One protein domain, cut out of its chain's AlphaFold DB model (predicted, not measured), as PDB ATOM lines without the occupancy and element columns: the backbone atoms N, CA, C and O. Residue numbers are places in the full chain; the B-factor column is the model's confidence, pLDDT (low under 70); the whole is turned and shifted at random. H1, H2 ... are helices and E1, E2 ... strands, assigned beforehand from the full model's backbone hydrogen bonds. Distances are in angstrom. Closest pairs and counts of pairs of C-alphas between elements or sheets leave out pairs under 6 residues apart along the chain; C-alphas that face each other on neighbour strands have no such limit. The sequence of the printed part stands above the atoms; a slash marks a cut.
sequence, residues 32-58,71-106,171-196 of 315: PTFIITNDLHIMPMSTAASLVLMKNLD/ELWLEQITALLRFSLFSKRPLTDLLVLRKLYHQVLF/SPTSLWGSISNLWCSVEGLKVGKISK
ATOM      1  N   PRO A  32      37.173  37.596   8.943       68.06
ATOM      2  CA  PRO A  32      36.249  36.466   8.865       68.06
ATOM      3  C   PRO A  32      36.949  35.159   8.461       68.06
ATOM      4  O   PRO A  32      37.706  35.096   7.492       68.06
ATOM      5  N   THR A  33      36.645  34.086   9.192       81.44
ATOM      6  CA  THR A  33      37.003  32.713   8.822       81.44
ATOM      7  C   THR A  33      35.941  32.129   7.889       81.44
ATOM      8  O   THR A  33      34.737  32.344   8.064       81.44
ATOM      9  N   PHE A  34      36.378  31.366   6.887       87.31
ATOM     10  CA  PHE A  34      35.496  30.751   5.896       87.31
ATOM     11  C   PHE A  34      35.679  29.246   5.847       87.31
ATOM     12  O   PHE A  34      36.757  28.719   6.115       87.31
ATOM     13  N   ILE A  35      34.612  28.567   5.442       87.00
ATOM     14  CA  ILE A  35      34.655  27.184   4.990       87.00
ATOM     15  C   ILE A  35      34.739  27.227   3.466       87.00
ATOM     16  O   ILE A  35      33.901  27.859   2.817       87.00
ATOM     17  N   ILE A  36      35.742  26.551   2.908       89.12
ATOM     18  CA  ILE A  36      35.919  26.380   1.465       89.12
ATOM     19  C   ILE A  36      35.803  24.891   1.164       89.12
ATOM     20  O   ILE A  36      36.584  24.082   1.665       89.12
ATOM     21  N   THR A  37      34.805  24.515   0.374       88.25
ATOM     22  CA  THR A  37      34.585  23.122  -0.025       88.25
ATOM     23  C   THR A  37      35.514  22.712  -1.170       88.25
ATOM     24  O   THR A  37      36.137  23.539  -1.838       88.25
ATOM     25  N   ASN A  38      35.591  21.405  -1.440       87.12
ATOM     26  CA  ASN A  38      36.411  20.846  -2.521       87.12
ATOM     27  C   ASN A  38      36.084  21.422  -3.909       87.12
ATOM     28  O   ASN A  38      36.964  21.496  -4.760       87.12
ATOM     29  N   ASP A  39      34.835  21.831  -4.121       86.12
ATOM     30  CA  ASP A  39      34.319  22.487  -5.319       86.12
ATOM     31  C   ASP A  39      34.371  24.027  -5.240       86.12
ATOM     32  O   ASP A  39      33.678  24.699  -5.997       86.12
ATOM     33  N   LEU A  40      35.205  24.583  -4.352       89.94
ATOM     34  CA  LEU A  40      35.472  26.018  -4.166       89.94
ATOM     35  C   LEU A  40      34.255  26.872  -3.793       89.94
ATOM     36  O   LEU A  40      34.282  28.089  -3.964       89.94
ATOM     37  N   HIS A  41      33.200  26.272  -3.249       87.31
ATOM     38  CA  HIS A  41      32.118  27.045  -2.659       87.31
ATOM     39  C   HIS A  41      32.590  27.641  -1.325       87.31
ATOM     40  O   HIS A  41      33.099  26.926  -0.457       87.31
ATOM     41  N   ILE A  42      32.417  28.953  -1.160       88.06
ATOM     42  CA  ILE A  42      32.852  29.710   0.016       88.06
ATOM     43  C   ILE A  42      31.624  30.074   0.841       88.06
ATOM     44  O   ILE A  42      30.671  30.673   0.348       88.06
ATOM     45  N   MET A  43      31.655  29.738   2.126       85.06
ATOM     46  CA  MET A  43      30.610  30.108   3.079       85.06
ATOM     47  C   MET A  43      31.230  30.619   4.383       85.06
ATOM     48  O   MET A  43      32.334  30.195   4.739       85.06
ATOM     49  N   PRO A  44      30.559  31.531   5.111       83.19
ATOM     50  CA  PRO A  44      31.053  31.990   6.402       83.19
ATOM     51  C   PRO A  44      31.133  30.815   7.380       83.19
ATOM     52  O   PRO A  44      30.232  29.972   7.435       83.19
ATOM     53  N   MET A  45      32.213  30.760   8.159       83.31
ATOM     54  CA  MET A  45      32.385  29.725   9.172       83.31
ATOM     55  C   MET A  45      31.283  29.842  10.232       83.31
ATOM     56  O   MET A  45      31.101  30.882  10.860       83.31
ATOM     57  N   SER A  46      30.543  28.756  10.447       85.06
ATOM     58  CA  SER A  46      29.586  28.627  11.546       85.06
ATOM     59  C   SER A  46      29.386  27.157  11.887       85.06
ATOM     60  O   SER A  46      29.482  26.295  11.014       85.06
ATOM     61  N   THR A  47      29.042  26.855  13.140       84.81
ATOM     62  CA  THR A  47      28.760  25.475  13.567       84.81
ATOM     63  C   THR A  47      27.648  24.837  12.729       84.81
ATOM     64  O   THR A  47      27.742  23.669  12.368       84.81
ATOM     65  N   ALA A  48      26.624  25.613  12.356       83.19
ATOM     66  CA  ALA A  48      25.543  25.147  11.493       83.19
ATOM     67  C   ALA A  48      26.041  24.777  10.084       83.19
ATOM     68  O   ALA A  48      25.695  23.709   9.581       83.19
ATOM     69  N   ALA A  49      26.884  25.615   9.471       82.75
ATOM     70  CA  ALA A  49      27.476  25.338   8.161       82.75
ATOM     71  C   ALA A  49      28.364  24.082   8.190       82.75
ATOM     72  O   ALA A  49      28.244  23.227   7.312       82.75
ATOM     73  N   SER A  50      29.177  23.917   9.238       82.44
ATOM     74  CA  SER A  50      30.005  22.720   9.432       82.44
ATOM     75  C   SER A  50      29.166  21.441   9.548       82.44
ATOM     76  O   SER A  50      29.499  20.435   8.927       82.44
ATOM     77  N   LEU A  51      28.043  21.475  10.280       81.12
ATOM     78  CA  LEU A  51      27.140  20.323  10.426       81.12
ATOM     79  C   LEU A  51      26.421  19.961   9.117       81.12
ATOM     80  O   LEU A  51      26.283  18.781   8.793       81.12
ATOM     81  N   VAL A  52      25.982  20.962   8.348       84.00
ATOM     82  CA  VAL A  52      25.380  20.743   7.021       84.00
ATOM     83  C   VAL A  52      26.390  20.099   6.074       84.00
ATOM     84  O   VAL A  52      26.051  19.158   5.360       84.00
ATOM     85  N   LEU A  53      27.642  20.556   6.099       83.81
ATOM     86  CA  LEU A  53      28.713  20.000   5.279       83.81
ATOM     87  C   LEU A  53      29.034  18.549   5.660       83.81
ATOM     88  O   LEU A  53      29.125  17.705   4.772       83.81
ATOM     89  N   MET A  54      29.129  18.231   6.955       80.56
ATOM     90  CA  MET A  54      29.338  16.855   7.430       80.56
ATOM     91  C   MET A  54      28.230  15.909   6.961       80.56
ATOM     92  O   MET A  54      28.521  14.821   6.469       80.56
ATOM     93  N   LYS A  55      26.970  16.358   7.034       81.00
ATOM     94  CA  LYS A  55      25.823  15.604   6.517       81.00
ATOM     95  C   LYS A  55      25.904  15.402   5.001       81.00
ATOM     96  O   LYS A  55      25.644  14.305   4.521       81.00
ATOM     97  N   ASN A  56      26.257  16.442   4.245       79.88
ATOM     98  CA  ASN A  56      26.335  16.378   2.781       79.88
ATOM     99  C   ASN A  56      27.491  15.501   2.275       79.88
ATOM    100  O   ASN A  56      27.416  14.979   1.166       79.88
ATOM    101  N   LEU A  57      28.553  15.349   3.069       76.69
ATOM    102  CA  LEU A  57      29.697  14.488   2.769       76.69
ATOM    103  C   LEU A  57      29.536  13.048   3.293       76.69
ATOM    104  O   LEU A  57      30.474  12.266   3.162       76.69
ATOM    105  N   ASP A  58      28.376  12.706   3.872       77.81
ATOM    106  CA  ASP A  58      28.075  11.399   4.485       77.81
ATOM    107  C   ASP A  58      29.119  10.964   5.535       77.81
ATOM    108  O   ASP A  58      29.434   9.786   5.714       77.81
ATOM    109  N   GLU A  71      50.108  24.720   2.145       75.00
ATOM    110  CA  GLU A  71      50.714  25.965   1.669       75.00
ATOM    111  C   GLU A  71      50.623  26.056   0.137       75.00
ATOM    112  O   GLU A  71      51.067  25.161  -0.588       75.00
ATOM    113  N   LEU A  72      50.033  27.145  -0.363       75.38
ATOM    114  CA  LEU A  72      49.852  27.426  -1.791       75.38
ATOM    115  C   LEU A  72      50.991  28.314  -2.310       75.38
ATOM    116  O   LEU A  72      51.035  29.501  -1.990       75.38
ATOM    117  N   TRP A  73      51.856  27.779  -3.173       77.19
ATOM    118  CA  TRP A  73      52.817  28.584  -3.940       77.19
ATOM    119  C   TRP A  73      52.277  28.887  -5.343       77.19
ATOM    120  O   TRP A  73      51.251  28.349  -5.761       77.19
ATOM    121  N   LEU A  74      52.959  29.762  -6.092       74.12
ATOM    122  CA  LEU A  74      52.512  30.247  -7.407       74.12
ATOM    123  C   LEU A  74      52.136  29.113  -8.382       74.12
ATOM    124  O   LEU A  74      51.158  29.228  -9.124       74.12
ATOM    125  N   GLU A  75      52.876  28.005  -8.361       73.31
ATOM    126  CA  GLU A  75      52.599  26.831  -9.193       73.31
ATOM    127  C   GLU A  75      51.273  26.164  -8.819       73.31
ATOM    128  O   GLU A  75      50.455  25.876  -9.692       73.31
ATOM    129  N   GLN A  76      51.028  25.969  -7.522       79.88
ATOM    130  CA  GLN A  76      49.799  25.373  -7.010       79.88
ATOM    131  C   GLN A  76      48.616  26.320  -7.190       79.88
ATOM    132  O   GLN A  76      47.534  25.854  -7.515       79.88
ATOM    133  N   ILE A  77      48.812  27.634  -7.066       82.38
ATOM    134  CA  ILE A  77      47.784  28.642  -7.368       82.38
ATOM    135  C   ILE A  77      47.410  28.584  -8.853       82.38
ATOM    136  O   ILE A  77      46.232  28.585  -9.203       82.38
ATOM    137  N   THR A  78      48.402  28.468  -9.737       74.31
ATOM    138  CA  THR A  78      48.163  28.349 -11.181       74.31
ATOM    139  C   THR A  78      47.466  27.032 -11.521       74.31
ATOM    140  O   THR A  78      46.539  27.008 -12.330       74.31
ATOM    141  N   ALA A  79      47.878  25.926 -10.897       80.50
ATOM    142  CA  ALA A  79      47.214  24.634 -11.039       80.50
ATOM    143  C   ALA A  79      45.782  24.674 -10.488       80.50
ATOM    144  O   ALA A  79      44.875  24.160 -11.133       80.50
ATOM    145  N   LEU A  80      45.558  25.347  -9.361       86.25
ATOM    146  CA  LEU A  80      44.243  25.528  -8.760       86.25
ATOM    147  C   LEU A  80      43.320  26.346  -9.665       86.25
ATOM    148  O   LEU A  80      42.174  25.956  -9.854       86.25
ATOM    149  N   LEU A  81      43.815  27.429 -10.271       84.88
ATOM    150  CA  LEU A  81      43.062  28.214 -11.253       84.88
ATOM    151  C   LEU A  81      42.725  27.387 -12.500       84.88
ATOM    152  O   LEU A  81      41.630  27.480 -13.044       84.88
ATOM    153  N   ARG A  82      43.654  26.542 -12.954       78.06
ATOM    154  CA  ARG A  82      43.382  25.614 -14.056       78.06
ATOM    155  C   ARG A  82      42.314  24.601 -13.660       78.06
ATOM    156  O   ARG A  82      41.338  24.439 -14.381       78.06
ATOM    157  N   PHE A  83      42.450  23.943 -12.514       84.56
ATOM    158  CA  PHE A  83      41.456  22.976 -12.065       84.56
ATOM    159  C   PHE A  83      40.110  23.632 -11.760       84.56
ATOM    160  O   PHE A  83      39.088  23.014 -12.024       84.56
ATOM    161  N   SER A  84      40.054  24.878 -11.290       85.38
ATOM    162  CA  SER A  84      38.778  25.556 -11.041       85.38
ATOM    163  C   SER A  84      37.978  25.795 -12.325       85.38
ATOM    164  O   SER A  84      36.751  25.770 -12.283       85.38
ATOM    165  N   LEU A  85      38.642  25.963 -13.472       79.75
ATOM    166  CA  LEU A  85      37.980  26.132 -14.768       79.75
ATOM    167  C   LEU A  85      37.362  24.831 -15.302       79.75
ATOM    168  O   LEU A  85      36.358  24.885 -16.008       79.75
ATOM    169  N   PHE A  86      37.931  23.672 -14.960       74.06
ATOM    170  CA  PHE A  86      37.655  22.421 -15.682       74.06
ATOM    171  C   PHE A  86      37.297  21.218 -14.805       74.06
ATOM    172  O   PHE A  86      36.707  20.253 -15.291       74.06
ATOM    173  N   SER A  87      37.644  21.253 -13.524       80.00
ATOM    174  CA  SER A  87      37.357  20.204 -12.551       80.00
ATOM    175  C   SER A  87      36.209  20.604 -11.638       80.00
ATOM    176  O   SER A  87      36.044  21.770 -11.295       80.00
ATOM    177  N   LYS A  88      35.450  19.596 -11.200       82.44
ATOM    178  CA  LYS A  88      34.442  19.718 -10.138       82.44
ATOM    179  C   LYS A  88      35.032  19.525  -8.736       82.44
ATOM    180  O   LYS A  88      34.312  19.638  -7.751       82.44
ATOM    181  N   ARG A  89      36.305  19.120  -8.644       84.75
ATOM    182  CA  ARG A  89      37.014  18.771  -7.402       84.75
ATOM    183  C   ARG A  89      38.447  19.327  -7.394       84.75
ATOM    184  O   ARG A  89      39.396  18.570  -7.186       84.75
ATOM    185  N   PRO A  90      38.635  20.634  -7.636       86.75
ATOM    186  CA  PRO A  90      39.951  21.233  -7.826       86.75
ATOM    187  C   PRO A  90      40.906  21.079  -6.639       86.75
ATOM    188  O   PRO A  90      42.103  20.937  -6.874       86.75
ATOM    189  N   LEU A  91      40.427  21.066  -5.386       88.06
ATOM    190  CA  LEU A  91      41.316  20.862  -4.233       88.06
ATOM    191  C   LEU A  91      41.836  19.419  -4.174       88.06
ATOM    192  O   LEU A  91      43.021  19.197  -3.937       88.06
ATOM    193  N   THR A  92      40.981  18.435  -4.463       87.56
ATOM    194  CA  THR A  92      41.393  17.026  -4.565       87.56
ATOM    195  C   THR A  92      42.379  16.829  -5.709       87.56
ATOM    196  O   THR A  92      43.415  16.201  -5.513       87.56
ATOM    197  N   ASP A  93      42.102  17.398  -6.882       85.25
ATOM    198  CA  ASP A  93      42.983  17.276  -8.046       85.25
ATOM    199  C   ASP A  93      44.340  17.943  -7.806       85.25
ATOM    200  O   ASP A  93      45.373  17.406  -8.208       85.25
ATOM    201  N   LEU A  94      44.367  19.059  -7.075       84.81
ATOM    202  CA  LEU A  94      45.604  19.709  -6.646       84.81
ATOM    203  C   LEU A  94      46.431  18.811  -5.711       84.81
ATOM    204  O   LEU A  94      47.650  18.696  -5.868       84.81
ATOM    205  N   LEU A  95      45.775  18.132  -4.765       80.25
ATOM    206  CA  LEU A  95      46.422  17.174  -3.865       80.25
ATOM    207  C   LEU A  95      46.935  15.936  -4.616       80.25
ATOM    208  O   LEU A  95      48.035  15.457  -4.336       80.25
ATOM    209  N   VAL A  96      46.167  15.431  -5.584       79.31
ATOM    210  CA  VAL A  96      46.555  14.297  -6.434       79.31
ATOM    211  C   VAL A  96      47.732  14.671  -7.330       79.31
ATOM    212  O   VAL A  96      48.693  13.907  -7.392       79.31
ATOM    213  N   LEU A  97      47.725  15.855  -7.952       73.56
ATOM    214  CA  LEU A  97      48.846  16.355  -8.748       73.56
ATOM    215  C   LEU A  97      50.138  16.346  -7.922       73.56
ATOM    216  O   LEU A  97      51.143  15.804  -8.371       73.56
ATOM    217  N   ARG A  98      50.101  16.848  -6.680       69.69
ATOM    218  CA  ARG A  98      51.250  16.816  -5.761       69.69
ATOM    219  C   ARG A  98      51.742  15.390  -5.477       69.69
ATOM    220  O   ARG A  98      52.949  15.175  -5.422       69.69
ATOM    221  N   LYS A  99      50.835  14.420  -5.312       66.06
ATOM    222  CA  LYS A  99      51.191  12.999  -5.116       66.06
ATOM    223  C   LYS A  99      51.770  12.357  -6.385       66.06
ATOM    224  O   LYS A  99      52.646  11.505  -6.287       66.06
ATOM    225  N   LEU A 100      51.302  12.774  -7.562       59.78
ATOM    226  CA  LEU A 100      51.685  12.227  -8.870       59.78
ATOM    227  C   LEU A 100      52.854  12.963  -9.546       59.78
ATOM    228  O   LEU A 100      53.310  12.512 -10.600       59.78
ATOM    229  N   TYR A 101      53.385  14.037  -8.947       57.25
ATOM    230  CA  TYR A 101      54.533  14.803  -9.466       57.25
ATOM    231  C   TYR A 101      55.787  13.938  -9.693       57.25
ATOM    232  O   TYR A 101      56.689  14.336 -10.423       57.25
ATOM    233  N   HIS A 102      55.824  12.727  -9.127       50.81
ATOM    234  CA  HIS A 102      56.891  11.760  -9.350       50.81
ATOM    235  C   HIS A 102      56.701  10.816 -10.549       50.81
ATOM    236  O   HIS A 102      57.611  10.024 -10.795       50.81
ATOM    237  N   GLN A 103      55.585  10.857 -11.300       47.56
ATOM    238  CA  GLN A 103      55.370   9.828 -12.330       47.56
ATOM    239  C   GLN A 103      54.768  10.230 -13.683       47.56
ATOM    240  O   GLN A 103      55.030   9.491 -14.627       47.56
ATOM    241  N   VAL A 104      54.020  11.327 -13.878       38.38
ATOM    242  CA  VAL A 104      53.391  11.530 -15.209       38.38
ATOM    243  C   VAL A 104      53.199  13.004 -15.606       38.38
ATOM    244  O   VAL A 104      52.165  13.613 -15.345       38.38
ATOM    245  N   LEU A 105      54.172  13.566 -16.335       42.91
ATOM    246  CA  LEU A 105      53.870  14.518 -17.414       42.91
ATOM    247  C   LEU A 105      53.154  13.728 -18.523       42.91
ATOM    248  O   LEU A 105      53.583  12.619 -18.811       42.91
ATOM    249  N   PHE A 106      52.167  14.331 -19.189       36.84
ATOM    250  CA  PHE A 106      51.268  13.762 -20.214       36.84
ATOM    251  C   PHE A 106      49.962  13.185 -19.667       36.84
ATOM    252  O   PHE A 106      49.902  12.022 -19.293       36.84
ATOM    253  N   SER A 171      25.137  32.735 -17.551       50.16
ATOM    254  CA  SER A 171      24.142  32.121 -16.675       50.16
ATOM    255  C   SER A 171      24.851  31.215 -15.655       50.16
ATOM    256  O   SER A 171      25.801  30.528 -16.050       50.16
ATOM    257  N   PRO A 172      24.370  31.117 -14.397       48.78
ATOM    258  CA  PRO A 172      24.891  30.189 -13.394       48.78
ATOM    259  C   PRO A 172      24.626  28.754 -13.856       48.78
ATOM    260  O   PRO A 172      23.617  28.129 -13.542       48.78
ATOM    261  N   THR A 173      25.501  28.250 -14.708       47.66
ATOM    262  CA  THR A 173      25.414  26.931 -15.311       47.66
ATOM    263  C   THR A 173      26.704  26.197 -15.021       47.66
ATOM    264  O   THR A 173      27.785  26.776 -14.922       47.66
ATOM    265  N   SER A 174      26.559  24.887 -14.875       50.16
ATOM    266  CA  SER A 174      27.560  23.875 -14.532       50.16
ATOM    267  C   SER A 174      28.700  23.710 -15.556       50.16
ATOM    268  O   SER A 174      29.336  22.655 -15.599       50.16
ATOM    269  N   LEU A 175      28.927  24.723 -16.398       52.06
ATOM    270  CA  LEU A 175      29.836  24.725 -17.544       52.06
ATOM    271  C   LEU A 175      31.279  25.050 -17.148       52.06
ATOM    272  O   LEU A 175      32.205  24.465 -17.703       52.06
ATOM    273  N   TRP A 176      31.477  25.933 -16.169       62.47
ATOM    274  CA  TRP A 176      32.803  26.237 -15.628       62.47
ATOM    275  C   TRP A 176      33.004  25.450 -14.345       62.47
ATOM    276  O   TRP A 176      32.256  25.676 -13.395       62.47
ATOM    277  N   GLY A 177      34.002  24.559 -14.340       68.62
ATOM    278  CA  GLY A 177      34.275  23.544 -13.316       68.62
ATOM    279  C   GLY A 177      33.750  23.876 -11.918       68.62
ATOM    280  O   GLY A 177      32.596  23.606 -11.599       68.62
ATOM    281  N   SER A 178      34.601  24.454 -11.085       79.81
ATOM    282  CA  SER A 178      34.282  24.894  -9.723       79.81
ATOM    283  C   SER A 178      34.366  26.411  -9.564       79.81
ATOM    284  O   SER A 178      33.971  26.960  -8.542       79.81
ATOM    285  N   ILE A 179      34.862  27.129 -10.573       80.69
ATOM    286  CA  ILE A 179      34.963  28.590 -10.534       80.69
ATOM    287  C   ILE A 179      33.590  29.285 -10.557       80.69
ATOM    288  O   ILE A 179      33.448  30.386 -10.031       80.69
ATOM    289  N   SER A 180      32.562  28.627 -11.098       76.00
ATOM    290  CA  SER A 180      31.173  29.090 -11.015       76.00
ATOM    291  C   SER A 180      30.684  29.171  -9.561       76.00
ATOM    292  O   SER A 180      29.993  30.117  -9.195       76.00
ATOM    293  N   ASN A 181      31.129  28.262  -8.688       83.38
ATOM    294  CA  ASN A 181      30.794  28.302  -7.264       83.38
ATOM    295  C   ASN A 181      31.447  29.485  -6.537       83.38
ATOM    296  O   ASN A 181      30.828  30.056  -5.638       83.38
ATOM    297  N   LEU A 182      32.661  29.890  -6.935       81.62
ATOM    298  CA  LEU A 182      33.301  31.103  -6.408       81.62
ATOM    299  C   LEU A 182      32.466  32.344  -6.734       81.62
ATOM    300  O   LEU A 182      32.258  33.191  -5.867       81.62
ATOM    301  N   TRP A 183      31.944  32.416  -7.962       75.94
ATOM    302  CA  TRP A 183      31.043  33.485  -8.384       75.94
ATOM    303  C   TRP A 183      29.743  33.510  -7.565       75.94
ATOM    304  O   TRP A 183      29.400  34.533  -6.974       75.94
ATOM    305  N   CYS A 184      29.060  32.370  -7.439       77.25
ATOM    306  CA  CYS A 184      27.838  32.266  -6.635       77.25
ATOM    307  C   CYS A 184      28.075  32.643  -5.161       77.25
ATOM    308  O   CYS A 184      27.231  33.277  -4.526       77.25
ATOM    309  N   SER A 185      29.241  32.288  -4.613       78.31
ATOM    310  CA  SER A 185      29.617  32.641  -3.239       78.31
ATOM    311  C   SER A 185      29.778  34.154  -3.075       78.31
ATOM    312  O   SER A 185      29.340  34.723  -2.078       78.31
ATOM    313  N   VAL A 186      30.355  34.824  -4.074       76.69
ATOM    314  CA  VAL A 186      30.489  36.285  -4.117       76.69
ATOM    315  C   VAL A 186      29.122  36.983  -4.075       76.69
ATOM    316  O   VAL A 186      28.953  37.934  -3.307       76.69
ATOM    317  N   GLU A 187      28.136  36.492  -4.832       70.50
ATOM    318  CA  GLU A 187      26.758  37.006  -4.791       70.50
ATOM    319  C   GLU A 187      26.093  36.757  -3.425       70.50
ATOM    320  O   GLU A 187      25.481  37.660  -2.844       70.50
ATOM    321  N   GLY A 188      26.256  35.549  -2.875       68.25
ATOM    322  CA  GLY A 188      25.669  35.142  -1.596       68.25
ATOM    323  C   GLY A 188      26.230  35.882  -0.377       68.25
ATOM    324  O   GLY A 188      25.502  36.125   0.586       68.25
ATOM    325  N   LEU A 189      27.500  36.300  -0.423       69.38
ATOM    326  CA  LEU A 189      28.169  37.024   0.665       69.38
ATOM    327  C   LEU A 189      27.766  38.508   0.767       69.38
ATOM    328  O   LEU A 189      28.259  39.203   1.655       69.38
ATOM    329  N   LYS A 190      26.864  39.007  -0.098       62.88
ATOM    330  CA  LYS A 190      26.402  40.413  -0.128       62.88
ATOM    331  C   LYS A 190      27.555  41.419  -0.041       62.88
ATOM    332  O   LYS A 190      27.454  42.436   0.648       62.88
ATOM    333  N   VAL A 191      28.664  41.154  -0.730       60.66
ATOM    334  CA  VAL A 191      29.814  42.066  -0.735       60.66
ATOM    335  C   VAL A 191      29.424  43.321  -1.522       60.66
ATOM    336  O   VAL A 191      29.558  43.392  -2.744       60.66
ATOM    337  N   GLY A 192      28.904  44.328  -0.815       50.00
ATOM    338  CA  GLY A 192      28.230  45.505  -1.382       50.00
ATOM    339  C   GLY A 192      29.075  46.393  -2.304       50.00
ATOM    340  O   GLY A 192      28.557  47.356  -2.861       50.00
ATOM    341  N   LYS A 193      30.363  46.083  -2.494       54.12
ATOM    342  CA  LYS A 193      31.284  46.824  -3.365       54.12
ATOM    343  C   LYS A 193      31.570  46.134  -4.707       54.12
ATOM    344  O   LYS A 193      32.058  46.797  -5.619       54.12
ATOM    345  N   ILE A 194      31.256  44.846  -4.875       52.53
ATOM    346  CA  ILE A 194      31.718  44.056  -6.032       52.53
ATOM    347  C   ILE A 194      31.036  44.455  -7.350       52.53
ATOM    348  O   ILE A 194      31.713  44.518  -8.376       52.53
ATOM    349  N   SER A 195      29.748  44.828  -7.348       48.62
ATOM    350  CA  SER A 195      29.058  45.257  -8.583       48.62
ATOM    351  C   SER A 195      29.728  46.471  -9.249       48.62
ATOM    352  O   SER A 195      29.745  46.592 -10.478       48.62
ATOM    353  N   LYS A 196      30.367  47.333  -8.445       49.69
ATOM    354  CA  LYS A 196      31.150  48.479  -8.917       49.69
ATOM    355  C   LYS A 196      32.490  48.056  -9.521       49.69
ATOM    356  O   LYS A 196      32.905  48.645 -10.504       49.69
TER     357      LYS A 196
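This is residues 32 to 58, 71 to 106 and 171 to 196 of the 315 residues of an uncharacterized protein of Kingdonia uniflora (UniProt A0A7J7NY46). Two loose groups meet at a corner: a small hairpin of short strands, E1 and E2, with H4 packed beside E2 and H1 more loosely placed near both strands, and a V of two helices, H2 and H3. H2 and H4 come close near one end of each, and residues 99 to 106 stick out beyond the V. The printed part has 89 residues, with two strands, an antiparallel pair, and then four helices along the chain; it is mostly helix. It is only just loose, close to compact, with a radius of gyration of the C-alphas of 14.9 A and spans of 44 by 35 by 25 A.

Start at E1, residues 34 to 36, which forms an antiparallel hairpin with E2, residues 42 to 44; N 35 and O 43 are 2.9 A apart, within hydrogen-bond range. Next comes H1, residues 47 to 56; the closest C-alphas of E2 and H1, Met 43 and Ala 49, are 7.6 A apart. H2, residues 74 to 86, touches H3, residues 90 to 100, opposite ways at a steep tilt of 55 degrees; their closest C-alphas, Phe 83 and Pro 90, are 4.8 A apart. At H4, residues 179 to 188, the C-alphas of Ser 185 and Ile 42 of E2 are the closest, 5.4 A. H2 and H4 are close but not clearly touching, Ser 84 and Ile 179 having the closest C-alphas, 4.9 A. H1 and H4 are apart. Every O i to N i+4 pair is within hydrogen-bond range in H1, H3 and H4; in H2, 8 of 9 are.

Find C-alpha 34 at (35.496, 30.751, 5.896), where E1 begins. H2 runs 18.7 A from C-alpha 74 at (52.512, 30.247, -7.407), H3 14.8 A, H4 14.5 A and H1 14.3 A. H4 ends at C-alpha 188, (25.669, 35.142, -1.596).

The C-alphas of Gln 103 and Gly 192, the two farthest apart, are 46.1 A apart. Look for two cuts: 27.1 A between C-alphas 58 and 71, and 32.9 A between 106 and 171. The links printed whole are tight. Confidence is under 70 at residue 32 and residues 98 to 106, 171 to 177 and 188 to 196.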